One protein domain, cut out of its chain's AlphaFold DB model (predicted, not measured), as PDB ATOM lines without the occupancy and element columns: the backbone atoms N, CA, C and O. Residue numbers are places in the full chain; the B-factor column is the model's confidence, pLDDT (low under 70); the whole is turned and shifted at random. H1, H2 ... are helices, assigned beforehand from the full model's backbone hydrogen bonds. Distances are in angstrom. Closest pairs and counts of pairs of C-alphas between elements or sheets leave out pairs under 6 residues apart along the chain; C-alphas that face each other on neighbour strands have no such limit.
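What this domain is: This is residues 2 to 194 of the 239 residues of an uncharacterized protein of Fusarium odoratissimum NRRL 54006 (UniProt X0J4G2). Five long helices lie roughly side by side in a flat, loose up-and-down bundle: H1 and H2 pair at one edge, H4 and H7 pair at the other, and the long H3 slants between the two pairs. H5 and H6 make a small head where H4 ends and H7 begins, and at the opposite end of the long axis residues 96 to 101 stick out. The printed part has 193 residues with seven named helices, H1 to H7 in that order, and no named strand; the class is all helix. It is loose, with a radius of gyration of the C-alphas of 22.0 A, and spans 73 by 45 by 21 A.

How they stand to each other: H1, residues 2 to 21, and H2, residues 27 to 51, form a hairpin at a shallow tilt of 18 degrees, closest at the C-alphas of Ser 14 and Leu 37, 6.1 A apart. H3, residues 54 to 96, is the hub and has a kink of 28 degrees near residue 81. With residues 57 to 72 alone it touches H1, closest at the C-alphas of Cys 17 and Thr 68, 5.2 A apart. It only just touches H2, with 3 pairs of C-alphas within 8 A, closest at those of Tyr 48 and His 57, 6.8 A; the two form a hairpin. H3 and H4, residues 106 to 140, form a hairpin at 12 degrees, a shallow tilt, closest at the C-alphas of Tyr 88 and Pro 106, 5.7 A. H5, residues 142 to 152, is about perpendicular to H4 at 90 degrees and touches H6, residues 156 to 160, closest at the C-alphas of Arg 149 and Gly 157, 4.6 A. H7, residues 162 to 188, touches H4, opposite ways at a shallow tilt of 21 degrees, closest at the C-alphas of Gly 124 and Gly 173, 4.2 A. It also touches H3, closest at the C-alphas of Leu 80 and Leu 188, 6.0 A. H2 and H7 are apart. Every O i to N i+4 pair is within hydrogen-bond range in H2, H5 and H7, against 15 of 16 in H1, 36 of 39 in H3, 29 of 31 in H4 and 0 of 1 in H6, where 2 of 2 O i to N i+3 pairs are.

Where its parts are: H1 begins at C-alpha 2 (19.026, 24.021, -57.454) and is 29.1 A long; H2 is 36.0 A, H3 60.5 A and H4 51.8 A. H7, 38.3 A, ends at C-alpha 188 (49.788, 6.427, -44.971).

The domain as a whole: The C-alphas farthest apart, of Leu 97 and Arg 151, are 73.8 A apart. The printed part has no cut and no long link. Mean pLDDT of the printed part is 88.6, with residues 95 to 107 under 70.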
ATOM      1  N   GLN A   2      18.649  24.233 -58.867       80.00
ATOM      2  CA  GLN A   2      19.026  24.021 -57.454       80.00
ATOM      3  C   GLN A   2      19.161  22.543 -57.032       80.00
ATOM      4  O   GLN A   2      20.149  22.169 -56.416       80.00
ATOM      5  N   LEU A   3      18.231  21.679 -57.457       83.44
ATOM      6  CA  LEU A   3      18.274  20.247 -57.128       83.44
ATOM      7  C   LEU A   3      19.571  19.559 -57.599       83.44
ATOM      8  O   LEU A   3      20.091  18.685 -56.917       83.44
ATOM      9  N   VAL A   4      20.098  19.944 -58.767       86.75
ATOM     10  CA  VAL A   4      21.326  19.344 -59.317       86.75
ATOM     11  C   VAL A   4      22.542  19.759 -58.492       86.75
ATOM     12  O   VAL A   4      23.383  18.915 -58.197       86.75
ATOM     13  N   ASP A   5      22.603  21.029 -58.093       86.44
ATOM     14  CA  ASP A   5      23.666  21.569 -57.242       86.44
ATOM     15  C   ASP A   5      23.698  20.843 -55.888       86.44
ATOM     16  O   ASP A   5      24.681  20.186 -55.542       86.44
ATOM     17  N   GLU A   6      22.566  20.811 -55.186       89.62
ATOM     18  CA  GLU A   6      22.444  20.197 -53.863       89.62
ATOM     19  C   GLU A   6      22.720  18.683 -53.894       89.62
ATOM     20  O   GLU A   6      23.511  18.163 -53.098       89.62
ATOM     21  N   LEU A   7      22.140  17.940 -54.840       90.62
ATOM     22  CA  LEU A   7      22.368  16.493 -54.919       90.62
ATOM     23  C   LEU A   7      23.823  16.150 -55.269       90.62
ATOM     24  O   LEU A   7      24.367  15.181 -54.731       90.62
ATOM     25  N   SER A   8      24.486  16.957 -56.106       92.69
ATOM     26  CA  SER A   8      25.896  16.743 -56.460       92.69
ATOM     27  C   SER A   8      26.821  16.753 -55.234       92.69
ATOM     28  O   SER A   8      27.776  15.969 -55.170       92.69
ATOM     29  N   MET A   9      26.491  17.553 -54.213       93.81
ATOM     30  CA  MET A   9      27.226  17.605 -52.948       93.81
ATOM     31  C   MET A   9      27.130  16.283 -52.176       93.81
ATOM     32  O   MET A   9      28.136  15.808 -51.639       93.81
ATOM     33  N   ILE A  10      25.949  15.651 -52.150       95.38
ATOM     34  CA  ILE A  10      25.736  14.357 -51.483       95.38
ATOM     35  C   ILE A  10      26.564  13.272 -52.169       95.38
ATOM     36  O   ILE A  10      27.348  12.593 -51.505       95.38
ATOM     37  N   TYR A  11      26.463  13.144 -53.494       95.19
ATOM     38  CA  TYR A  11      27.192  12.107 -54.231       95.19
ATOM     39  C   TYR A  11      28.708  12.266 -54.108       95.19
ATOM     40  O   TYR A  11      29.416  11.293 -53.839       95.19
ATOM     41  N   THR A  12      29.214  13.492 -54.247       93.69
ATOM     42  CA  THR A  12      30.652  13.771 -54.129       93.69
ATOM     43  C   THR A  12      31.164  13.426 -52.732       93.69
ATOM     44  O   THR A  12      32.203  12.781 -52.584       93.69
ATOM     45  N   THR A  13      30.406  13.776 -51.692       94.38
ATOM     46  CA  THR A  13      30.781  13.456 -50.309       94.38
ATOM     47  C   THR A  13      30.713  11.954 -50.043       94.38
ATOM     48  O   THR A  13      31.596  11.424 -49.374       94.38
ATOM     49  N   SER A  14      29.746  11.236 -50.621       96.25
ATOM     50  CA  SER A  14      29.686   9.770 -50.564       96.25
ATOM     51  C   SER A  14      30.927   9.120 -51.188       96.25
ATOM     52  O   SER A  14      31.486   8.190 -50.606       96.25
ATOM     53  N   ILE A  15      31.424   9.629 -52.321       94.69
ATOM     54  CA  ILE A  15      32.663   9.136 -52.952       94.69
ATOM     55  C   ILE A  15      33.878   9.375 -52.043       94.69
ATOM     56  O   ILE A  15      34.703   8.477 -51.854       94.69
ATOM     57  N   LEU A  16      33.987  10.562 -51.442       93.12
ATOM     58  CA  LEU A  16      35.069  10.875 -50.503       93.12
ATOM     59  C   LEU A  16      34.992  10.006 -49.241       93.12
ATOM     60  O   LEU A  16      36.007   9.457 -48.806       93.12
ATOM     61  N   CYS A  17      33.789   9.825 -48.691       94.88
ATOM     62  CA  CYS A  17      33.521   8.941 -47.563       94.88
ATOM     63  C   CYS A  17      33.995   7.519 -47.874       94.88
ATOM     64  O   CYS A  17      34.788   6.953 -47.121       94.88
ATOM     65  N   TYR A  18      33.615   6.979 -49.035       95.81
ATOM     66  CA  TYR A  18      34.097   5.685 -49.500       95.81
ATOM     67  C   TYR A  18      35.629   5.628 -49.516       95.81
ATOM     68  O   TYR A  18      36.214   4.756 -48.880       95.81
ATOM     69  N   ALA A  19      36.291   6.578 -50.183       92.94
ATOM     70  CA  ALA A  19      37.747   6.585 -50.329       92.94
ATOM     71  C   ALA A  19      38.501   6.631 -48.984       92.94
ATOM     72  O   ALA A  19      39.578   6.046 -48.859       92.94
ATOM     73  N   ILE A  20      37.940   7.310 -47.979       92.38
ATOM     74  CA  ILE A  20      38.531   7.440 -46.641       92.38
ATOM     75  C   ILE A  20      38.279   6.192 -45.789       92.38
ATOM     76  O   ILE A  20      39.177   5.723 -45.086       92.38
ATOM     77  N   PHE A  21      37.062   5.650 -45.816       93.25
ATOM     78  CA  PHE A  21      36.679   4.545 -44.939       93.25
ATOM     79  C   PHE A  21      37.168   3.182 -45.433       93.25
ATOM     80  O   PHE A  21      37.401   2.309 -44.595       93.25
ATOM     81  N   THR A  22      37.360   2.995 -46.743       94.38
ATOM     82  CA  THR A  22      37.875   1.737 -47.318       94.38
ATOM     83  C   THR A  22      39.393   1.606 -47.266       94.38
ATOM     84  O   THR A  22      39.919   0.518 -47.502       94.38
ATOM     85  N   HIS A  23      40.110   2.681 -46.925       90.25
ATOM     86  CA  HIS A  23      41.561   2.640 -46.796       90.25
ATOM     87  C   HIS A  23      41.992   1.578 -45.775       90.25
ATOM     88  O   HIS A  23      41.595   1.643 -44.610       90.25
ATOM     89  N   ASP A  24      42.833   0.639 -46.215       87.31
ATOM     90  CA  ASP A  24      43.361  -0.467 -45.403       87.31
ATOM     91  C   ASP A  24      42.266  -1.376 -44.796       87.31
ATOM     92  O   ASP A  24      42.375  -1.891 -43.683       87.31
ATOM     93  N   ARG A  25      41.145  -1.550 -45.517       91.81
ATOM     94  CA  ARG A  25      40.038  -2.448 -45.144       91.81
ATOM     95  C   ARG A  25      39.870  -3.594 -46.137       91.81
ATOM     96  O   ARG A  25      40.331  -3.541 -47.274       91.81
ATOM     97  N   SER A  26      39.173  -4.647 -45.709       96.00
ATOM     98  CA  SER A  26      38.920  -5.823 -46.546       96.00
ATOM     99  C   SER A  26      38.063  -5.489 -47.776       96.00
ATOM    100  O   SER A  26      37.257  -4.550 -47.778       96.00
ATOM    101  N   ARG A  27      38.200  -6.302 -48.833       94.38
ATOM    102  CA  ARG A  27      37.411  -6.157 -50.068       94.38
ATOM    103  C   ARG A  27      35.909  -6.272 -49.801       94.38
ATOM    104  O   ARG A  27      35.138  -5.501 -50.358       94.38
ATOM    105  N   LEU A  28      35.511  -7.185 -48.911       96.06
ATOM    106  CA  LEU A  28      34.114  -7.359 -48.516       96.06
ATOM    107  C   LEU A  28      33.562  -6.102 -47.835       96.06
ATOM    108  O   LEU A  28      32.526  -5.598 -48.255       96.06
ATOM    109  N   PHE A  29      34.279  -5.557 -46.844       96.50
ATOM    110  CA  PHE A  29      33.873  -4.317 -46.176       96.50
ATOM    111  C   PHE A  29      33.726  -3.169 -47.177       96.50
ATOM    112  O   PHE A  29      32.744  -2.435 -47.144       96.50
ATOM    113  N   SER A  30      34.677  -3.054 -48.105       96.00
ATOM    114  CA  SER A  30      34.664  -2.012 -49.129       96.00
ATOM    115  C   SER A  30      33.459  -2.138 -50.060       96.00
ATOM    116  O   SER A  30      32.808  -1.141 -50.342       96.00
ATOM    117  N   ILE A  31      33.110  -3.348 -50.506       96.56
ATOM    118  CA  ILE A  31      31.924  -3.572 -51.347       96.56
ATOM    119  C   ILE A  31      30.643  -3.234 -50.578       96.56
ATOM    120  O   ILE A  31      29.810  -2.489 -51.091       96.56
ATOM    121  N   LEU A  32      30.504  -3.728 -49.343       97.88
ATOM    122  CA  LEU A  32      29.322  -3.474 -48.516       97.88
ATOM    123  C   LEU A  32      29.129  -1.980 -48.241       97.88
ATOM    124  O   LEU A  32      28.023  -1.468 -48.391       97.88
ATOM    125  N   LEU A  33      30.207  -1.266 -47.903       96.81
ATOM    126  CA  LEU A  33      30.159   0.178 -47.701       96.81
ATOM    127  C   LEU A  33      29.792   0.918 -48.993       96.81
ATOM    128  O   LEU A  33      28.983   1.840 -48.953       96.81
ATOM    129  N   GLY A  34      30.358   0.515 -50.134       96.56
ATOM    130  CA  GLY A  34      30.043   1.108 -51.436       96.56
ATOM    131  C   GLY A  34      28.564   0.966 -51.792       96.56
ATOM    132  O   GLY A  34      27.917   1.960 -52.111       96.56
ATOM    133  N   ILE A  35      28.011  -0.243 -51.661       97.81
ATOM    134  CA  ILE A  35      26.577  -0.500 -51.871       97.81
ATOM    135  C   ILE A  35      25.743   0.335 -50.893       97.81
ATOM    136  O   ILE A  35      24.800   1.003 -51.311       97.81
ATOM    137  N   GLY A  36      26.119   0.355 -49.612       97.62
ATOM    138  CA  GLY A  36      25.428   1.136 -48.588       97.62
ATOM    139  C   GLY A  36      25.385   2.634 -48.902       97.62
ATOM    140  O   GLY A  36      24.330   3.249 -48.782       97.62
ATOM    141  N   LEU A  37      26.493   3.219 -49.366       97.19
ATOM    142  CA  LEU A  37      26.566   4.635 -49.741       97.19
ATOM    143  C   LEU A  37      25.756   4.960 -51.002       97.19
ATOM    144  O   LEU A  37      25.162   6.037 -51.079       97.19
ATOM    145  N   VAL A  38      25.694   4.044 -51.974       97.31
ATOM    146  CA  VAL A  38      24.838   4.194 -53.163       97.31
ATOM    147  C   VAL A  38      23.366   4.178 -52.765       97.31
ATOM    148  O   VAL A  38      22.634   5.097 -53.126       97.31
ATOM    149  N   VAL A  39      22.949   3.185 -51.974       97.69
ATOM    150  CA  VAL A  39      21.572   3.087 -51.466       97.69
ATOM    151  C   VAL A  39      21.216   4.337 -50.669       97.69
ATOM    152  O   VAL A  39      20.213   4.974 -50.969       97.69
ATOM    153  N   LEU A  40      22.078   4.752 -49.735       96.00
ATOM    154  CA  LEU A  40      21.894   5.969 -48.949       96.00
ATOM    155  C   LEU A  40      21.698   7.199 -49.846       96.00
ATOM    156  O   LEU A  40      20.755   7.958 -49.647       96.00
ATOM    157  N   SER A  41      22.554   7.382 -50.855       96.38
ATOM    158  CA  SER A  41      22.484   8.545 -51.749       96.38
ATOM    159  C   SER A  41      21.187   8.557 -52.570       96.38
ATOM    160  O   SER A  41      20.561   9.608 -52.706       96.38
ATOM    161  N   ILE A  42      20.741   7.401 -53.075       96.19
ATOM    162  CA  ILE A  42      19.463   7.267 -53.796       96.19
ATOM    163  C   ILE A  42      18.282   7.539 -52.857       96.19
ATOM    164  O   ILE A  42      17.380   8.288 -53.224       96.19
ATOM    165  N   SER A  43      18.298   6.997 -51.635       95.81
ATOM    166  CA  SER A  43      17.247   7.230 -50.639       95.81
ATOM    167  C   SER A  43      17.130   8.707 -50.260       95.81
ATOM    168  O   SER A  43      16.023   9.239 -50.248       95.81
ATOM    169  N   ILE A  44      18.257   9.387 -50.018       95.25
ATOM    170  CA  ILE A  44      18.292  10.837 -49.763       95.25
ATOM    171  C   ILE A  44      17.715  11.592 -50.959       95.25
ATOM    172  O   ILE A  44      16.907  12.492 -50.774       95.25
ATOM    173  N   THR A  45      18.093  11.205 -52.179       95.12
ATOM    174  CA  THR A  45      17.615  11.848 -53.410       95.12
ATOM    175  C   THR A  45      16.103  11.724 -53.561       95.12
ATOM    176  O   THR A  45      15.426  12.723 -53.788       95.12
ATOM    177  N   ALA A  46      15.566  10.512 -53.406       95.06
ATOM    178  CA  ALA A  46      14.137  10.248 -53.529       95.06
ATOM    179  C   ALA A  46      13.332  10.987 -52.451       95.06
ATOM    180  O   ALA A  46      12.331  11.630 -52.760       95.06
ATOM    181  N   TYR A  47      13.797  10.945 -51.199       94.50
ATOM    182  CA  TYR A  47      13.141  11.645 -50.098       94.50
ATOM    183  C   TYR A  47      13.203  13.165 -50.274       94.50
ATOM    184  O   TYR A  47      12.193  13.846 -50.111       94.50
ATOM    185  N   TYR A  48      14.361  13.697 -50.674       94.38
ATOM    186  CA  TYR A  48      14.531  15.127 -50.907       94.38
ATOM    187  C   TYR A  48      13.672  15.629 -52.070       94.38
ATOM    188  O   TYR A  48      13.056  16.684 -51.968       94.38
ATOM    189  N   HIS A  49      13.560  14.842 -53.144       92.56
ATOM    190  CA  HIS A  49      12.683  15.162 -54.267       92.56
ATOM    191  C   HIS A  49      11.204  15.231 -53.860       92.56
ATOM    192  O   HIS A  49      10.468  16.050 -54.406       92.56
ATOM    193  N   TYR A  50      10.784  14.406 -52.896       93.31
ATOM    194  CA  TYR A  50       9.418  14.396 -52.376       93.31
ATOM    195  C   TYR A  50       9.128  15.569 -51.427       93.31
ATOM    196  O   TYR A  50       8.109  16.233 -51.583       93.31
ATOM    197  N   ILE A  51      10.003  15.828 -50.446       92.88
ATOM    198  CA  ILE A  51       9.752  16.839 -49.403       92.88
ATOM    199  C   ILE A  51      10.125  18.264 -49.831       92.88
ATOM    200  O   ILE A  51       9.516  19.216 -49.354       92.88
ATOM    201  N   GLN A  52      11.120  18.411 -50.715       89.69
ATOM    202  CA  GLN A  52      11.622  19.690 -51.241       89.69
ATOM    203  C   GLN A  52      12.019  20.725 -50.163       89.69
ATOM    204  O   GLN A  52      12.093  21.919 -50.444       89.69
ATOM    205  N   ASP A  53      12.299  20.276 -48.934       89.94
ATOM    206  CA  ASP A  53      12.740  21.118 -47.816       89.94
ATOM    207  C   ASP A  53      14.277  21.207 -47.765       89.94
ATOM    208  O   ASP A  53      14.930  20.207 -47.432       89.94
ATOM    209  N   PRO A  54      14.884  22.379 -48.029       89.25
ATOM    210  CA  PRO A  54      16.339  22.539 -48.062       89.25
ATOM    211  C   PRO A  54      17.015  22.209 -46.723       89.25
ATOM    212  O   PRO A  54      18.189  21.834 -46.699       89.25
ATOM    213  N   SER A  55      16.289  22.288 -45.604       91.44
ATOM    214  CA  SER A  55      16.818  21.965 -44.273       91.44
ATOM    215  C   SER A  55      17.191  20.483 -44.158       91.44
ATOM    216  O   SER A  55      18.206  20.131 -43.549       91.44
ATOM    217  N   PHE A  56      16.406  19.596 -44.783       93.94
ATOM    218  CA  PHE A  56      16.691  18.161 -44.829       93.94
ATOM    219  C   PHE A  56      18.023  17.870 -45.529       93.94
ATOM    220  O   PHE A  56      18.852  17.109 -45.015       93.94
ATOM    221  N   HIS A  57      18.240  18.491 -46.693       92.88
ATOM    222  CA  HIS A  57      19.483  18.351 -47.449       92.88
ATOM    223  C   HIS A  57      20.679  18.879 -46.650       92.88
ATOM    224  O   HIS A  57      21.653  18.145 -46.474       92.88
ATOM    225  N   GLN A  58      20.577  20.091 -46.095       92.75
ATOM    226  CA  GLN A  58      21.649  20.729 -45.325       92.75
ATOM    227  C   GLN A  58      22.107  19.870 -44.144       92.75
ATOM    228  O   GLN A  58      23.309  19.660 -43.950       92.75
ATOM    229  N   ASN A  59      21.158  19.327 -43.378       94.56
ATOM    230  CA  ASN A  59      21.454  18.473 -42.232       94.56
ATOM    231  C   ASN A  59      22.132  17.172 -42.668       94.56
ATOM    232  O   ASN A  59      23.156  16.773 -42.111       94.56
ATOM    233  N   THR A  60      21.593  16.536 -43.707       94.81
ATOM    234  CA  THR A  60      22.100  15.265 -44.225       94.81
ATOM    235  C   THR A  60      23.514  15.411 -44.790       94.81
ATOM    236  O   THR A  60      24.406  14.629 -44.449       94.81
ATOM    237  N   PHE A  61      23.743  16.442 -45.605       94.69
ATOM    238  CA  PHE A  61      25.061  16.788 -46.128       94.69
ATOM    239  C   PHE A  61      26.053  17.063 -44.993       94.69
ATOM    240  O   PHE A  61      27.144  16.491 -44.984       94.69
ATOM    241  N   SER A  62      25.666  17.875 -44.003       93.62
ATOM    242  CA  SER A  62      26.536  18.243 -42.880       93.62
ATOM    243  C   SER A  62      26.969  17.025 -42.065       93.62
ATOM    244  O   SER A  62      28.146  16.898 -41.733       93.62
ATOM    245  N   ILE A  63      26.051  16.095 -41.786       95.81
ATOM    246  CA  ILE A  63      26.362  14.858 -41.058       95.81
ATOM    247  C   ILE A  63      27.355  14.002 -41.849       95.81
ATOM    248  O   ILE A  63      28.373  13.574 -41.301       95.81
ATOM    249  N   LEU A  64      27.096  13.777 -43.141       95.56
ATOM    250  CA  LEU A  64      27.958  12.959 -43.995       95.56
ATOM    251  C   LEU A  64      29.356  13.581 -44.161       95.56
ATOM    252  O   LEU A  64      30.373  12.884 -44.065       95.56
ATOM    253  N   PHE A  65      29.415  14.898 -44.364       94.38
ATOM    254  CA  PHE A  65      30.658  15.649 -44.492       94.38
ATOM    255  C   PHE A  65      31.472  15.614 -43.194       94.38
ATOM    256  O   PHE A  65      32.647  15.240 -43.211       94.38
ATOM    257  N   LEU A  66      30.850  15.921 -42.051       94.12
ATOM    258  CA  LEU A  66      31.522  15.889 -40.753       94.12
ATOM    259  C   LEU A  66      32.020  14.485 -40.415       94.12
ATOM    260  O   LEU A  66      33.170  14.345 -40.007       94.12
ATOM    261  N   ALA A  67      31.220  13.439 -40.638       94.50
ATOM    262  CA  ALA A  67      31.655  12.058 -40.428       94.50
ATOM    263  C   ALA A  67      32.912  11.726 -41.252       94.50
ATOM    264  O   ALA A  67      33.868  11.139 -40.737       94.50
ATOM    265  N   THR A  68      32.946  12.169 -42.511       94.25
ATOM    266  CA  THR A  68      34.081  11.993 -43.425       94.25
ATOM    267  C   THR A  68      35.332  12.730 -42.932       94.25
ATOM    268  O   THR A  68      36.421  12.151 -42.871       94.25
ATOM    269  N   VAL A  69      35.192  13.991 -42.512       92.62
ATOM    270  CA  VAL A  69      36.316  14.798 -42.014       92.62
ATOM    271  C   VAL A  69      36.822  14.291 -40.661       92.62
ATOM    272  O   VAL A  69      38.031  14.129 -40.484       92.62
ATOM    273  N   PHE A  70      35.932  13.971 -39.717       93.38
ATOM    274  CA  PHE A  70      36.307  13.424 -38.411       93.38
ATOM    275  C   PHE A  70      37.026  12.083 -38.542       93.38
ATOM    276  O   PHE A  70      38.044  11.868 -37.880       93.38
ATOM    277  N   ARG A  71      36.565  11.202 -39.438       94.19
ATOM    278  CA  ARG A  71      37.257   9.941 -39.728       94.19
ATOM    279  C   ARG A  71      38.675  10.181 -40.244       94.19
ATOM    280  O   ARG A  71      39.594   9.493 -39.794       94.19
ATOM    281  N   SER A  72      38.863  11.142 -41.146       92.25
ATOM    282  CA  SER A  72      40.183  11.508 -41.680       92.25
ATOM    283  C   SER A  72      41.096  12.116 -40.615       92.25
ATOM    284  O   SER A  72      42.268  11.750 -40.518       92.25
ATOM    285  N   LEU A  73      40.558  12.981 -39.752       93.62
ATOM    286  CA  LEU A  73      41.283  13.564 -38.621       93.62
ATOM    287  C   LEU A  73      41.727  12.487 -37.632       93.62
ATOM    288  O   LEU A  73      42.867  12.503 -37.159       93.62
ATOM    289  N   TYR A  74      40.842  11.528 -37.354       93.81
ATOM    290  CA  TYR A  74      41.164  10.363 -36.548       93.81
ATOM    291  C   TYR A  74      42.287   9.546 -37.194       93.81
ATOM    292  O   TYR A  74      43.272   9.264 -36.519       93.81
ATOM    293  N   THR A  75      42.214   9.237 -38.495       92.19
ATOM    294  CA  THR A  75      43.295   8.535 -39.216       92.19
ATOM    295  C   THR A  75      44.631   9.267 -39.083       92.19
ATOM    296  O   THR A  75      45.643   8.655 -38.747       92.19
ATOM    297  N   MET A  76      44.645  10.583 -39.292       92.31
ATOM    298  CA  MET A  76      45.856  11.392 -39.171       92.31
ATOM    299  C   MET A  76      46.444  11.331 -37.749       92.31
ATOM    300  O   MET A  76      47.649  11.145 -37.569       92.31
ATOM    301  N   LYS A  77      45.607  11.476 -36.716       91.81
ATOM    302  CA  LYS A  77      46.078  11.536 -35.325       91.81
ATOM    303  C   LYS A  77      46.437  10.162 -34.754       91.81
ATOM    304  O   LYS A  77      47.431  10.061 -34.040       91.81
ATOM    305  N   ALA A  78      45.624   9.147 -35.030       90.19
ATOM    306  CA  ALA A  78      45.720   7.825 -34.417       90.19
ATOM    307  C   ALA A  78      46.613   6.860 -35.204       90.19
ATOM    308  O   ALA A  78      47.264   6.023 -34.591       90.19
ATOM    309  N   ILE A  79      46.662   6.977 -36.536       89.25
ATOM    310  CA  ILE A  79      47.403   6.043 -37.395       89.25
ATOM    311  C   ILE A  79      48.650   6.719 -37.958       89.25
ATOM    312  O   ILE A  79      49.757   6.229 -37.764       89.25
ATOM    313  N   LEU A  80      48.508   7.874 -38.614       89.31
ATOM    314  CA  LEU A  80      49.644   8.488 -39.303       89.31
ATOM    315  C   LEU A  80      50.741   8.956 -38.332       89.31
ATOM    316  O   LEU A  80      51.917   8.681 -38.564       89.31
ATOM    317  N   ARG A  81      50.378   9.653 -37.247       87.25
ATOM    318  CA  ARG A  81      51.348  10.186 -36.271       87.25
ATOM    319  C   ARG A  81      52.302   9.113 -35.708       87.25
ATOM    320  O   ARG A  81      53.511   9.337 -35.784       87.25
ATOM    321  N   PRO A  82      51.831   7.975 -35.159       88.38
ATOM    322  CA  PRO A  82      52.741   6.935 -34.680       88.38
ATOM    323  C   PRO A  82      53.512   6.258 -35.821       88.38
ATOM    324  O   PRO A  82      54.706   6.011 -35.668       88.38
ATOM    325  N   THR A  83      52.885   6.012 -36.978       87.94
ATOM    326  CA  THR A  83      53.556   5.384 -38.131       87.94
ATOM    327  C   THR A  83      54.729   6.217 -38.639       87.94
ATOM    328  O   THR A  83      55.813   5.673 -38.860       87.94
ATOM    329  N   LEU A  84      54.559   7.537 -38.767       86.31
ATOM    330  CA  LEU A  84      55.649   8.440 -39.144       86.31
ATOM    331  C   LEU A  84      56.758   8.430 -38.090       86.31
ATOM    332  O   LEU A  84      57.913   8.189 -38.437       86.31
ATOM    333  N   SER A  85      56.411   8.602 -36.811       86.62
ATOM    334  CA  SER A  85      57.384   8.584 -35.709       86.62
ATOM    335  C   SER A  85      58.222   7.300 -35.709       86.62
ATOM    336  O   SER A  85      59.447   7.357 -35.617       86.62
ATOM    337  N   ASN A  86      57.585   6.136 -35.869       86.00
ATOM    338  CA  ASN A  86      58.268   4.841 -35.915       86.00
ATOM    339  C   ASN A  86      59.152   4.697 -37.161       86.00
ATOM    340  O   ASN A  86      60.271   4.190 -37.073       86.00
ATOM    341  N   THR A  87      58.678   5.163 -38.319       84.88
ATOM    342  CA  THR A  87      59.429   5.113 -39.582       84.88
ATOM    343  C   THR A  87      60.707   5.945 -39.496       84.88
ATOM    344  O   THR A  87      61.791   5.442 -39.799       84.88
ATOM    345  N   TYR A  88      60.612   7.190 -39.019       81.38
ATOM    346  CA  TYR A  88      61.770   8.073 -38.866       81.38
ATOM    347  C   TYR A  88      62.711   7.627 -37.738       81.38
ATOM    348  O   TYR A  88      63.929   7.716 -37.903       81.38
ATOM    349  N   ALA A  89      62.194   7.065 -36.640       81.38
ATOM    350  CA  ALA A  89      63.024   6.469 -35.589       81.38
ATOM    351  C   ALA A  89      63.829   5.256 -36.100       81.38
ATOM    352  O   ALA A  89      65.030   5.152 -35.848       81.38
ATOM    353  N   ASN A  90      63.200   4.368 -36.877       82.12
ATOM    354  CA  ASN A  90      63.877   3.221 -37.490       82.12
ATOM    355  C   ASN A  90      64.904   3.653 -38.546       82.12
ATOM    356  O   ASN A  90      66.000   3.089 -38.603       82.12
ATOM    357  N   LYS A  91      64.582   4.668 -39.358       80.50
ATOM    358  CA  LYS A  91      65.516   5.248 -40.334       80.50
ATOM    359  C   LYS A  91      66.728   5.872 -39.640       80.50
ATOM    360  O   LYS A  91      67.855   5.609 -40.056       80.50
ATOM    361  N   SER A  92      66.517   6.602 -38.542       73.44
ATOM    362  CA  SER A  92      67.591   7.140 -37.696       73.44
ATOM    363  C   SER A  92      68.519   6.031 -37.192       73.44
ATOM    364  O   SER A  92      69.722   6.095 -37.422       73.44
ATOM    365  N   ARG A  93      67.962   4.945 -36.632       73.62
ATOM    366  CA  ARG A  93      68.741   3.794 -36.137       73.62
ATOM    367  C   ARG A  93      69.580   3.114 -37.226       73.62
ATOM    368  O   ARG A  93      70.711   2.713 -36.968       73.62
ATOM    369  N   ARG A  94      69.040   2.968 -38.441       73.12
ATOM    370  CA  ARG A  94      69.790   2.419 -39.587       73.12
ATOM    371  C   ARG A  94      70.905   3.354 -40.050       73.12
ATOM    372  O   ARG A  94      71.971   2.882 -40.417       73.12
ATOM    373  N   THR A  95      70.673   4.664 -40.008       68.62
ATOM    374  CA  THR A  95      71.646   5.669 -40.465       68.62
ATOM    375  C   THR A  95      72.763   5.877 -39.438       68.62
ATOM    376  O   THR A  95      73.915   6.017 -39.824       68.62
ATOM    377  N   SER A  96      72.471   5.790 -38.133       60.75
ATOM    378  CA  SER A  96      73.483   5.856 -37.064       60.75
ATOM    379  C   SER A  96      74.454   4.673 -37.053       60.75
ATOM    380  O   SER A  96      75.536   4.774 -36.486       60.75
ATOM    381  N   LEU A  97      74.067   3.546 -37.660       64.75
ATOM    382  CA  LEU A  97      74.964   2.416 -37.920       64.75
ATOM    383  C   LEU A  97      75.916   2.686 -39.101       64.75
ATOM    384  O   LEU A  97      76.899   1.968 -39.235       64.75
ATOM    385  N   SER A  98      75.627   3.694 -39.936       61.69
ATOM    386  CA  SER A  98      76.371   4.012 -41.161       61.69
ATOM    387  C   SER A  98      77.233   5.273 -41.042       61.69
ATOM    388  O   SER A  98      78.348   5.241 -41.531       61.69
ATOM    389  N   ASP A  99      76.782   6.346 -40.376       54.25
ATOM    390  CA  ASP A  99      77.547   7.600 -40.239       54.25
ATOM    391  C   ASP A  99      77.196   8.358 -38.943       54.25
ATOM    392  O   ASP A  99      76.028   8.489 -38.564       54.25
ATOM    393  N   LYS A 100      78.215   8.887 -38.249       53.44
ATOM    394  CA  LYS A 100      78.104   9.521 -36.917       53.44
ATOM    395  C   LYS A 100      77.557  10.963 -36.905       53.44
ATOM    396  O   LYS A 100      77.440  11.536 -35.826       53.44
ATOM    397  N   GLU A 101      77.169  11.549 -38.039       50.56
ATOM    398  CA  GLU A 101      76.824  12.987 -38.115       50.56
ATOM    399  C   GLU A 101      75.325  13.311 -38.321       50.56
ATOM    400  O   GLU A 101      74.921  14.468 -38.231       50.56
ATOM    401  N   ALA A 102      74.439  12.326 -38.519       52.38
ATOM    402  CA  ALA A 102      73.045  12.580 -38.928       52.38
ATOM    403  C   ALA A 102      71.998  12.694 -37.787       52.38
ATOM    404  O   ALA A 102      70.797  12.530 -38.023       52.38
ATOM    405  N   LEU A 103      72.404  12.958 -36.538       50.38
ATOM    406  CA  LEU A 103      71.526  12.801 -35.362       50.38
ATOM    407  C   LEU A 103      70.436  13.890 -35.207       50.38
ATOM    408  O   LEU A 103      69.461  13.679 -34.489       50.38
ATOM    409  N   TYR A 104      70.541  15.037 -35.884       52.62
ATOM    410  CA  TYR A 104      69.675  16.196 -35.598       52.62
ATOM    411  C   TYR A 104      68.410  16.335 -36.481       52.62
ATOM    412  O   TYR A 104      67.497  17.083 -36.136       52.62
ATOM    413  N   CYS A 105      68.285  15.619 -37.605       58.75
ATOM    414  CA  CYS A 105      67.243  15.915 -38.609       58.75
ATOM    415  C   CYS A 105      65.927  15.090 -38.595       58.75
ATOM    416  O   CYS A 105      64.892  15.674 -38.921       58.75
ATOM    417  N   PRO A 106      65.866  13.787 -38.247       60.84
ATOM    418  CA  PRO A 106      64.699  12.962 -38.600       60.84
ATOM    419  C   PRO A 106      63.433  13.238 -37.768       60.84
ATOM    420  O   PRO A 106      62.346  13.265 -38.336       60.84
ATOM    421  N   VAL A 107      63.564  13.525 -36.464       66.94
ATOM    422  CA  VAL A 107      62.438  13.846 -35.543       66.94
ATOM    423  C   VAL A 107      61.842  15.246 -35.797       66.94
ATOM    424  O   VAL A 107      60.811  15.635 -35.251       66.94
ATOM    425  N   ARG A 108      62.502  16.061 -36.624       71.06
ATOM    426  CA  ARG A 108      62.001  17.389 -36.993       71.06
ATOM    427  C   ARG A 108      61.083  17.327 -38.217       71.06
ATOM    428  O   ARG A 108      60.206  18.179 -38.359       71.06
ATOM    429  N   ILE A 109      61.276  16.337 -39.092       76.12
ATOM    430  CA  ILE A 109      60.567  16.223 -40.374       76.12
ATOM    431  C   ILE A 109      59.153  15.667 -40.172       76.12
ATOM    432  O   ILE A 109      58.200  16.229 -40.707       76.12
ATOM    433  N   ASP A 110      58.979  14.623 -39.360       80.50
ATOM    434  CA  ASP A 110      57.659  14.074 -39.023       80.50
ATOM    435  C   ASP A 110      56.775  15.114 -38.315       80.50
ATOM    436  O   ASP A 110      55.605  15.287 -38.669       80.50
ATOM    437  N   GLN A 111      57.348  15.882 -37.382       84.06
ATOM    438  CA  GLN A 111      56.644  16.985 -36.728       84.06
ATOM    439  C   GLN A 111      56.267  18.102 -37.708       84.06
ATOM    440  O   GLN A 111      55.169  18.658 -37.604       84.06
ATOM    441  N   ALA A 112      57.142  18.424 -38.667       86.56
ATOM    442  CA  ALA A 112      56.849  19.412 -39.701       86.56
ATOM    443  C   ALA A 112      55.680  18.967 -40.594       86.56
ATOM    444  O   ALA A 112      54.758  19.755 -40.800       86.56
ATOM    445  N   ILE A 113      55.659  17.703 -41.039       87.50
ATOM    446  CA  ILE A 113      54.570  17.138 -41.854       87.50
ATOM    447  C   ILE A 113      53.234  17.234 -41.111       87.50
ATOM    448  O   ILE A 113      52.264  17.774 -41.642       87.50
ATOM    449  N   ILE A 114      53.177  16.772 -39.856       88.94
ATOM    450  CA  ILE A 114      51.939  16.812 -39.062       88.94
ATOM    451  C   ILE A 114      51.478  18.253 -38.813       88.94
ATOM    452  O   ILE A 114      50.276  18.529 -38.826       88.94
ATOM    453  N   ARG A 115      52.407  19.188 -38.585       90.19
ATOM    454  CA  ARG A 115      52.071  20.604 -38.409       90.19
ATOM    455  C   ARG A 115      51.467  21.196 -39.681       90.19
ATOM    456  O   ARG A 115      50.419  21.827 -39.590       90.19
ATOM    457  N   GLU A 116      52.071  20.961 -40.842       90.12
ATOM    458  CA  GLU A 116      51.526  21.421 -42.126       90.12
ATOM    459  C   GLU A 116      50.156  20.791 -42.424       90.12
ATOM    460  O   GLU A 116      49.236  21.496 -42.836       90.12
ATOM    461  N   MET A 117      49.967  19.497 -42.130       92.06
ATOM    462  CA  MET A 117      48.660  18.837 -42.254       92.06
ATOM    463  C   MET A 117      47.593  19.480 -41.362       92.06
ATOM    464  O   MET A 117      46.456  19.671 -41.787       92.06
ATOM    465  N   ARG A 118      47.941  19.859 -40.128       92.06
ATOM    466  CA  ARG A 118      47.014  20.573 -39.236       92.06
ATOM    467  C   ARG A 118      46.678  21.966 -39.759       92.06
ATOM    468  O   ARG A 118      45.535  22.388 -39.618       92.06
ATOM    469  N   TRP A 119      47.642  22.656 -40.364       91.50
ATOM    470  CA  TRP A 119      47.429  23.985 -40.934       91.50
ATOM    471  C   TRP A 119      46.472  23.972 -42.121       91.50
ATOM    472  O   TRP A 119      45.519  24.745 -42.114       91.50
ATOM    473  N   ILE A 120      46.670  23.089 -43.108       92.81
ATOM    474  CA  ILE A 120      45.760  23.007 -44.265       92.81
ATOM    475  C   ILE A 120      44.331  22.655 -43.831       92.81
ATOM    476  O   ILE A 120      43.377  23.256 -44.318       92.81
ATOM    477  N   VAL A 121      44.173  21.766 -42.843       93.50
ATOM    478  CA  VAL A 121      42.858  21.422 -42.286       93.50
ATOM    479  C   VAL A 121      42.220  22.602 -41.558       93.50
ATOM    480  O   VAL A 121      41.041  22.879 -41.767       93.50
ATOM    481  N   ALA A 122      42.981  23.317 -40.725       93.81
ATOM    482  CA  ALA A 122      42.481  24.501 -40.031       93.81
ATOM    483  C   ALA A 122      42.035  25.582 -41.026       93.81
ATOM    484  O   ALA A 122      40.945  26.128 -40.882       93.81
ATOM    485  N   MET A 123      42.826  25.831 -42.073       93.19
ATOM    486  CA  MET A 123      42.458  26.751 -43.151       93.19
ATOM    487  C   MET A 123      41.205  26.286 -43.901       93.19
ATOM    488  O   MET A 123      40.353  27.116 -44.206       93.19
ATOM    489  N   GLY A 124      41.045  24.979 -44.140       93.62
ATOM    490  CA  GLY A 124      39.820  24.388 -44.696       93.62
ATOM    491  C   GLY A 124      38.585  24.727 -43.868       93.62
ATOM    492  O   GLY A 124      37.629  25.299 -44.388       93.62
ATOM    493  N   PHE A 125      38.632  24.462 -42.559       94.81
ATOM    494  CA  PHE A 125      37.531  24.781 -41.648       94.81
ATOM    495  C   PHE A 125      37.235  26.278 -41.568       94.81
ATOM    496  O   PHE A 125      36.070  26.657 -41.639       94.81
ATOM    497  N   ILE A 126      38.263  27.122 -41.440       95.62
ATOM    498  CA  ILE A 126      38.099  28.582 -41.360       95.62
ATOM    499  C   ILE A 126      37.437  29.113 -42.633       95.62
ATOM    500  O   ILE A 126      36.489  29.891 -42.551       95.62
ATOM    501  N   THR A 127      37.897  28.665 -43.804       94.75
ATOM    502  CA  THR A 127      37.371  29.132 -45.093       94.75
ATOM    503  C   THR A 127      35.922  28.682 -45.287       94.75
ATOM    504  O   THR A 127      35.076  29.505 -45.630       94.75
ATOM    505  N   CYS A 128      35.593  27.420 -44.976       94.62
ATOM    506  CA  CYS A 128      34.208  26.948 -45.009       94.62
ATOM    507  C   CYS A 128      33.316  27.715 -44.027       94.62
ATOM    508  O   CYS A 128      32.245  28.168 -44.415       94.62
ATOM    509  N   ALA A 129      33.750  27.899 -42.776       95.50
ATOM    510  CA  ALA A 129      32.974  28.608 -41.759       95.50
ATOM    511  C   ALA A 129      32.703  30.065 -42.150       95.50
ATOM    512  O   ALA A 129      31.590  30.554 -41.975       95.50
ATOM    513  N   ALA A 130      33.697  30.747 -42.723       95.56
ATOM    514  CA  ALA A 130      33.527  32.108 -43.204       95.56
ATOM    515  C   ALA A 130      32.594  32.174 -44.429       95.56
ATOM    516  O   ALA A 130      31.777  33.089 -44.515       95.56
ATOM    517  N   GLY A 131      32.606  31.153 -45.295       94.56
ATOM    518  CA  GLY A 131      31.558  30.962 -46.294       94.56
ATOM    519  C   GLY A 131      30.172  30.840 -45.650       94.56
ATOM    520  O   GLY A 131      29.260  31.562 -46.049       94.56
ATOM    521  N   ILE A 132      29.998  29.947 -44.661       92.12
ATOM    522  CA  ILE A 132      28.691  29.699 -44.008       92.12
ATOM    523  C   ILE A 132      28.175  31.005 -43.410       92.12
ATOM    524  O   ILE A 132      26.995  31.333 -43.541       92.12
ATOM    525  N   ALA A 133      29.066  31.773 -42.781       93.81
ATOM    526  CA  ALA A 133      28.743  33.069 -42.215       93.81
ATOM    527  C   ALA A 133      28.288  34.070 -43.290       93.81
ATOM    528  O   ALA A 133      27.285  34.750 -43.079       93.81
ATOM    529  N   ALA A 134      28.966  34.127 -44.443       92.31
ATOM    530  CA  ALA A 134      28.568  34.978 -45.562       92.31
ATOM    531  C   ALA A 134      27.179  34.598 -46.101       92.31
ATOM    532  O   ALA A 134      26.325  35.469 -46.241       92.31
ATOM    533  N   TRP A 135      26.921  33.304 -46.311       91.56
ATOM    534  CA  TRP A 135      25.613  32.798 -46.740       91.56
ATOM    535  C   TRP A 135      24.502  33.107 -45.729       91.56
ATOM    536  O   TRP A 135      23.426  33.578 -46.088       91.56
ATOM    537  N   THR A 136      24.774  32.882 -44.443       90.94
ATOM    538  CA  THR A 136      23.809  33.141 -43.366       90.94
ATOM    539  C   THR A 136      23.475  34.627 -43.275       90.94
ATOM    540  O   THR A 136      22.310  34.993 -43.136       90.94
ATOM    541  N   LEU A 137      24.485  35.495 -43.383       91.06
ATOM    542  CA  LEU A 137      24.289  36.943 -43.385       91.06
ATOM    543  C   LEU A 137      23.446  37.402 -44.583       91.06
ATOM    544  O   LEU A 137      22.554  38.233 -44.405       91.06
ATOM    545  N   ASP A 138      23.701  36.836 -45.765       89.06
ATOM    546  CA  ASP A 138      22.963  37.124 -46.999       89.06
ATOM    547  C   ASP A 138      21.482  36.732 -46.871       89.06
ATOM    548  O   ASP A 138      20.595  37.523 -47.183       89.06
ATOM    549  N   ASN A 139      21.194  35.563 -46.288       88.81
ATOM    550  CA  ASN A 139      19.822  35.119 -46.031       88.81
ATOM    551  C   ASN A 139      19.096  36.003 -45.004       88.81
ATOM    552  O   ASN A 139      17.918  36.312 -45.180       88.81
ATOM    553  N   LEU A 140      19.785  36.436 -43.942       90.62
ATOM    554  CA  LEU A 140      19.189  37.262 -42.885       90.62
ATOM    555  C   LEU A 140      18.927  38.709 -43.328       90.62
ATOM    556  O   LEU A 140      17.961  39.319 -42.874       90.62
ATOM    557  N   ARG A 141      19.785  39.278 -44.184       90.44
ATOM    558  CA  ARG A 141      19.719  40.689 -44.620       90.44
ATOM    559  C   ARG A 141      19.492  40.852 -46.123       90.44
ATOM    560  O   ARG A 141      19.848  41.885 -46.691       90.44
ATOM    561  N   CYS A 142      18.846  39.876 -46.759       86.62
ATOM    562  CA  CYS A 142      18.626  39.837 -48.207       86.62
ATOM    563  C   CYS A 142      18.054  41.156 -48.762       86.62
ATOM    564  O   CYS A 142      18.563  41.704 -49.740       86.62
ATOM    565  N   GLY A 143      17.059  41.746 -48.088       87.00
ATOM    566  CA  GLY A 143      16.455  43.010 -48.520       87.00
ATOM    567  C   GLY A 143      17.434  44.193 -48.577       87.00
ATOM    568  O   GLY A 143      17.358  45.004 -49.501       87.00
ATOM    569  N   ASP A 144      18.364  44.290 -47.626       88.06
ATOM    570  CA  ASP A 144      19.351  45.373 -47.575       88.06
ATOM    571  C   ASP A 144      20.459  45.157 -48.604       88.06
ATOM    572  O   ASP A 144      20.781  46.075 -49.358       88.06
ATOM    573  N   PHE A 145      20.973  43.929 -48.704       85.38
ATOM    574  CA  PHE A 145      22.017  43.555 -49.659       85.38
ATOM    575  C   PHE A 145      21.547  43.748 -51.102       85.38
ATOM    576  O   PHE A 145      22.264  44.327 -51.918       85.38
ATOM    577  N   VAL A 146      20.300  43.381 -51.406       86.69
ATOM    578  CA  VAL A 146      19.694  43.619 -52.720       86.69
ATOM    579  C   VAL A 146      19.562  45.116 -53.006       86.69
ATOM    580  O   VAL A 146      19.909  45.559 -54.101       86.69
ATOM    581  N   LYS A 147      19.102  45.929 -52.047       89.50
ATOM    582  CA  LYS A 147      19.014  47.392 -52.228       89.50
ATOM    583  C   LYS A 147      20.390  48.018 -52.435       89.50
ATOM    584  O   LYS A 147      20.545  48.874 -53.304       89.50
ATOM    585  N   TRP A 148      21.387  47.606 -51.656       88.81
ATOM    586  CA  TRP A 148      22.755  48.103 -51.770       88.81
ATOM    587  C   TRP A 148      23.389  47.698 -53.095       88.81
ATOM    588  O   TRP A 148      23.965  48.551 -53.761       88.81
ATOM    589  N   ARG A 149      23.193  46.455 -53.544       89.75
ATOM    590  CA  ARG A 149      23.668  45.982 -54.850       89.75
ATOM    591  C   ARG A 149      23.103  46.816 -56.000       89.75
ATOM    592  O   ARG A 149      23.865  47.230 -56.868       89.75
ATOM    593  N   HIS A 150      21.806  47.135 -55.974       87.62
ATOM    594  CA  HIS A 150      21.193  48.004 -56.987       87.62
ATOM    595  C   HIS A 150      21.704  49.451 -56.932       87.62
ATOM    596  O   HIS A 150      21.815  50.087 -57.975       87.62
ATOM    597  N   ARG A 151      22.027  49.977 -55.742       90.19
ATOM    598  CA  ARG A 151      22.591  51.331 -55.589       90.19
ATOM    599  C   ARG A 151      24.046  51.423 -56.042       90.19
ATOM    600  O   ARG A 151      24.435  52.436 -56.605       90.19
ATOM    601  N   VAL A 152      24.841  50.394 -55.755       91.12
ATOM    602  CA  VAL A 152      26.269  50.342 -56.088       91.12
ATOM    603  C   VAL A 152      26.478  50.061 -57.579       91.12
ATOM    604  O   VAL A 152      27.377  50.640 -58.182       91.12
ATOM    605  N   GLY A 153      25.640  49.215 -58.186       86.69
ATOM    606  CA  GLY A 153      25.755  48.854 -59.598       86.69
ATOM    607  C   GLY A 153      27.016  48.038 -59.916       86.69
ATOM    608  O   GLY A 153      27.801  47.676 -59.038       86.69
ATOM    609  N   LEU A 154      27.210  47.691 -61.189       87.50
ATOM    610  CA  LEU A 154      28.384  46.935 -61.635       87.50
ATOM    611  C   LEU A 154      29.616  47.845 -61.794       87.50
ATOM    612  O   LEU A 154      29.464  49.005 -62.177       87.50
ATOM    613  N   PRO A 155      30.838  47.331 -61.549       86.19
ATOM    614  CA  PRO A 155      31.167  45.942 -61.186       86.19
ATOM    615  C   PRO A 155      31.087  45.645 -59.676       86.19
ATOM    616  O   PRO A 155      31.052  44.486 -59.273       86.19
ATOM    617  N   TRP A 156      31.040  46.675 -58.831       85.88
ATOM    618  CA  TRP A 156      31.189  46.546 -57.375       85.88
ATOM    619  C   TRP A 156      30.019  45.843 -56.674       85.88
ATOM    620  O   TRP A 156      30.188  45.327 -55.572       85.88
ATOM    621  N   GLY A 157      28.860  45.742 -57.329       82.25
ATOM    622  CA  GLY A 157      27.707  44.978 -56.860       82.25
ATOM    623  C   GLY A 157      27.983  43.482 -56.663       82.25
ATOM    624  O   GLY A 157      27.332  42.875 -55.820       82.25
ATOM    625  N   ILE A 158      28.985  42.914 -57.353       85.50
ATOM    626  CA  ILE A 158      29.415  41.511 -57.183       85.50
ATOM    627  C   ILE A 158      29.935  41.264 -55.759       85.50
ATOM    628  O   ILE A 158      29.717  40.200 -55.187       85.50
ATOM    629  N   LEU A 159      30.581  42.260 -55.138       85.38
ATOM    630  CA  LEU A 159      31.114  42.119 -53.778       85.38
ATOM    631  C   LEU A 159      30.010  41.919 -52.732       85.38
ATOM    632  O   LEU A 159      30.278  41.369 -51.668       85.38
ATOM    633  N   LEU A 160      28.785  42.348 -53.040       84.62
ATOM    634  CA  LEU A 160      27.623  42.223 -52.167       84.62
ATOM    635  C   LEU A 160      26.843  40.919 -52.404       84.62
ATOM    636  O   LEU A 160      25.809  40.722 -51.779       84.62
ATOM    637  N   GLU A 161      27.306  40.022 -53.278       88.31
ATOM    638  CA  GLU A 161      26.659  38.727 -53.511       88.31
ATOM    639  C   GLU A 161      27.161  37.681 -52.514       88.31
ATOM    640  O   GLU A 161      28.076  36.905 -52.798       88.31
ATOM    641  N   GLY A 162      26.560  37.655 -51.320       87.69
ATOM    642  CA  GLY A 162      26.956  36.736 -50.249       87.69
ATOM    643  C   GLY A 162      26.867  35.264 -50.660       87.69
ATOM    644  O   GLY A 162      27.786  34.493 -50.382       87.69
ATOM    645  N   HIS A 163      25.829  34.884 -51.412       88.12
ATOM    646  CA  HIS A 163      25.719  33.546 -52.004       88.12
ATOM    647  C   HIS A 163      26.846  33.214 -53.007       88.12
ATOM    648  O   HIS A 163      27.285  32.067 -53.086       88.12
ATOM    649  N   GLY A 164      27.371  34.196 -53.747       90.38
ATOM    650  CA  GLY A 164      28.530  33.990 -54.625       90.38
ATOM    651  C   GLY A 164      29.807  33.717 -53.825       90.38
ATOM    652  O   GLY A 164      30.540  32.765 -54.101       90.38
ATOM    653  N   TRP A 165      30.036  34.502 -52.769       92.31
ATOM    654  CA  TRP A 165      31.155  34.296 -51.844       92.31
ATOM    655  C   TRP A 165      31.082  32.960 -51.113       92.31
ATOM    656  O   TRP A 165      32.106  32.302 -50.942       92.31
ATOM    657  N   TRP A 166      29.882  32.521 -50.738       93.69
ATOM    658  CA  TRP A 166      29.640  31.196 -50.174       93.69
ATOM    659  C   TRP A 166      30.218  30.080 -51.045       93.69
ATOM    660  O   TRP A 166      31.009  29.273 -50.547       93.69
ATOM    661  N   HIS A 167      29.885  30.064 -52.339       92.50
ATOM    662  CA  HIS A 167      30.380  29.061 -53.288       92.50
ATOM    663  C   HIS A 167      31.901  29.106 -53.442       92.50
ATOM    664  O   HIS A 167      32.561  28.069 -53.391       92.50
ATOM    665  N   LEU A 168      32.483  30.304 -53.563       93.44
ATOM    666  CA  LEU A 168      33.938  30.460 -53.676       93.44
ATOM    667  C   LEU A 168      34.669  29.951 -52.429       93.44
ATOM    668  O   LEU A 168      35.655  29.221 -52.531       93.44
ATOM    669  N   MET A 169      34.187  30.320 -51.243       94.56
ATOM    670  CA  MET A 169      34.847  29.998 -49.980       94.56
ATOM    671  C   MET A 169      34.679  28.527 -49.600       94.56
ATOM    672  O   MET A 169      35.641  27.885 -49.178       94.56
ATOM    673  N   THR A 170      33.491  27.954 -49.786       93.38
ATOM    674  CA  THR A 170      33.279  26.519 -49.549       93.38
ATOM    675  C   THR A 170      33.979  25.658 -50.586       93.38
ATOM    676  O   THR A 170      34.612  24.677 -50.205       93.38
ATOM    677  N   GLY A 171      33.965  26.046 -51.864       92.94
ATOM    678  CA  GLY A 171      34.729  25.372 -52.913       92.94
ATOM    679  C   GLY A 171      36.228  25.351 -52.602       92.94
ATOM    680  O   GLY A 171      36.871  24.303 -52.683       92.94
ATOM    681  N   LEU A 172      36.777  26.482 -52.149       94.19
ATOM    682  CA  LEU A 172      38.169  26.583 -51.714       94.19
ATOM    683  C   LEU A 172      38.456  25.741 -50.459       94.19
ATOM    684  O   LEU A 172      39.446  25.013 -50.410       94.19
ATOM    685  N   GLY A 173      37.581  25.790 -49.453       93.81
ATOM    686  CA  GLY A 173      37.729  24.987 -48.240       93.81
ATOM    687  C   GLY A 173      37.668  23.480 -48.515       93.81
ATOM    688  O   GLY A 173      38.500  22.723 -48.013       93.81
ATOM    689  N   VAL A 174      36.747  23.034 -49.377       92.56
ATOM    690  CA  VAL A 174      36.649  21.638 -49.832       92.56
ATOM    691  C   VAL A 174      37.883  21.234 -50.638       92.56
ATOM    692  O   VAL A 174      38.398  20.137 -50.426       92.56
ATOM    693  N   ASN A 175      38.425  22.115 -51.486       92.94
ATOM    694  CA  ASN A 175      39.699  21.864 -52.162       92.94
ATOM    695  C   ASN A 175      40.826  21.586 -51.152       92.94
ATOM    696  O   ASN A 175      41.551  20.603 -51.306       92.94
ATOM    697  N   TYR A 176      40.921  22.367 -50.070       93.94
ATOM    698  CA  TYR A 176      41.900  22.115 -49.008       93.94
ATOM    699  C   TYR A 176      41.703  20.748 -48.344       93.94
ATOM    700  O   TYR A 176      42.685  20.037 -48.126       93.94
ATOM    701  N   PHE A 177      40.459  20.338 -48.072       93.12
ATOM    702  CA  PHE A 177      40.168  19.013 -47.513       93.12
ATOM    703  C   PHE A 177      40.525  17.869 -48.468       93.12
ATOM    704  O   PHE A 177      41.085  16.868 -48.020       93.12
ATOM    705  N   ILE A 178      40.245  18.006 -49.768       92.56
ATOM    706  CA  ILE A 178      40.584  16.992 -50.776       92.56
ATOM    707  C   ILE A 178      42.104  16.875 -50.918       92.56
ATOM    708  O   ILE A 178      42.640  15.772 -50.807       92.56
ATOM    709  N   THR A 179      42.811  17.994 -51.094       93.94
ATOM    710  CA  THR A 179      44.279  18.021 -51.192       93.94
ATOM    711  C   THR A 179      44.922  17.430 -49.939       93.94
ATOM    712  O   THR A 179      45.837  16.607 -50.033       93.94
ATOM    713  N   TRP A 180      44.414  17.782 -48.756       93.75
ATOM    714  CA  TRP A 180      44.847  17.176 -47.501       93.75
ATOM    715  C   TRP A 180      44.583  15.666 -47.457       93.75
ATOM    716  O   TRP A 180      45.472  14.915 -47.066       93.75
ATOM    717  N   GLY A 181      43.403  15.206 -47.880       92.44
ATOM    718  CA  GLY A 181      43.054  13.785 -47.924       92.44
ATOM    719  C   GLY A 181      43.957  12.978 -48.861       92.44
ATOM    720  O   GLY A 181      44.416  11.893 -48.496       92.44
ATOM    721  N   ILE A 182      44.276  13.528 -50.038       91.94
ATOM    722  CA  ILE A 182      45.240  12.943 -50.982       91.94
ATOM    723  C   ILE A 182      46.615  12.839 -50.319       91.94
ATOM    724  O   ILE A 182      47.219  11.764 -50.303       91.94
ATOM    725  N   TRP A 183      47.096  13.928 -49.713       92.75
ATOM    726  CA  TRP A 183      48.401  13.938 -49.056       92.75
ATOM    727  C   TRP A 183      48.478  12.952 -47.885       92.75
ATOM    728  O   TRP A 183      49.425  12.170 -47.793       92.75
ATOM    729  N   LEU A 184      47.444  12.923 -47.038       91.94
ATOM    730  CA  LEU A 184      47.287  11.965 -45.946       91.94
ATOM    731  C   LEU A 184      47.415  10.529 -46.465       91.94
ATOM    732  O   LEU A 184      48.143   9.735 -45.875       91.94
ATOM    733  N   ARG A 185      46.776  10.203 -47.594       90.81
ATOM    734  CA  ARG A 185      46.858   8.871 -48.207       90.81
ATOM    735  C   ARG A 185      48.265   8.526 -48.698       90.81
ATOM    736  O   ARG A 185      48.724   7.411 -48.463       90.81
ATOM    737  N   HIS A 186      48.980   9.463 -49.322       90.75
ATOM    738  CA  HIS A 186      50.380   9.237 -49.699       90.75
ATOM    739  C   HIS A 186      51.264   8.960 -48.478       90.75
ATOM    740  O   HIS A 186      52.082   8.039 -48.513       90.75
ATOM    741  N   CYS A 187      51.076   9.702 -47.384       89.12
ATOM    742  CA  CYS A 187      51.839   9.479 -46.158       89.12
ATOM    743  C   CYS A 187      51.469   8.161 -45.456       89.12
ATOM    744  O   CYS A 187      52.350   7.503 -44.911       89.12
ATOM    745  N   LEU A 188      50.202   7.736 -45.496       88.00
ATOM    746  CA  LEU A 188      49.788   6.427 -44.971       88.00
ATOM    747  C   LEU A 188      50.408   5.263 -45.753       88.00
ATOM    748  O   LEU A 188      50.753   4.249 -45.156       88.00
ATOM    749  N   ASN A 189      50.617   5.433 -47.060       89.12
ATOM    750  CA  ASN A 189      51.289   4.453 -47.916       89.12
ATOM    751  C   ASN A 189      52.826   4.476 -47.795       89.12
ATOM    752  O   ASN A 189      53.513   3.856 -48.604       89.12
ATOM    753  N   GLY A 190      53.394   5.222 -46.839       83.94
ATOM    754  CA  GLY A 190      54.844   5.321 -46.664       83.94
ATOM    755  C   GLY A 190      55.558   6.158 -47.735       83.94
ATOM    756  O   GLY A 190      56.787   6.179 -47.780       83.94
ATOM    757  N   MET A 191      54.818   6.865 -48.599       83.88
ATOM    758  CA  MET A 191      55.366   7.667 -49.701       83.88
ATOM    759  C   MET A 191      55.635   9.131 -49.308       83.88
ATOM    760  O   MET A 191      55.713  10.002 -50.174       83.88
ATOM    761  N   GLN A 192      55.798   9.429 -48.013       80.69
ATOM    762  CA  GLN A 192      56.019  10.798 -47.520       80.69
ATOM    763  C   GLN A 192      57.300  11.473 -48.043       80.69
ATOM    764  O   GLN A 192      57.389  12.693 -48.013       80.69
ATOM    765  N   GLU A 193      58.291  10.707 -48.505       77.12
ATOM    766  CA  GLU A 193      59.533  11.257 -49.080       77.12
ATOM    767  C   GLU A 193      59.396  11.557 -50.580       77.12
ATOM    768  O   GLU A 193      60.131  12.377 -51.130       77.12
ATOM    769  N   GLN A 194      58.438  10.902 -51.243       83.38
ATOM    770  CA  GLN A 194      58.197  11.043 -52.677       83.38
ATOM    771  C   GLN A 194      57.212  12.157 -52.999       83.38
ATOM    772  O   GLN A 194      57.262  12.665 -54.111       83.38
TER     773      GLN A 194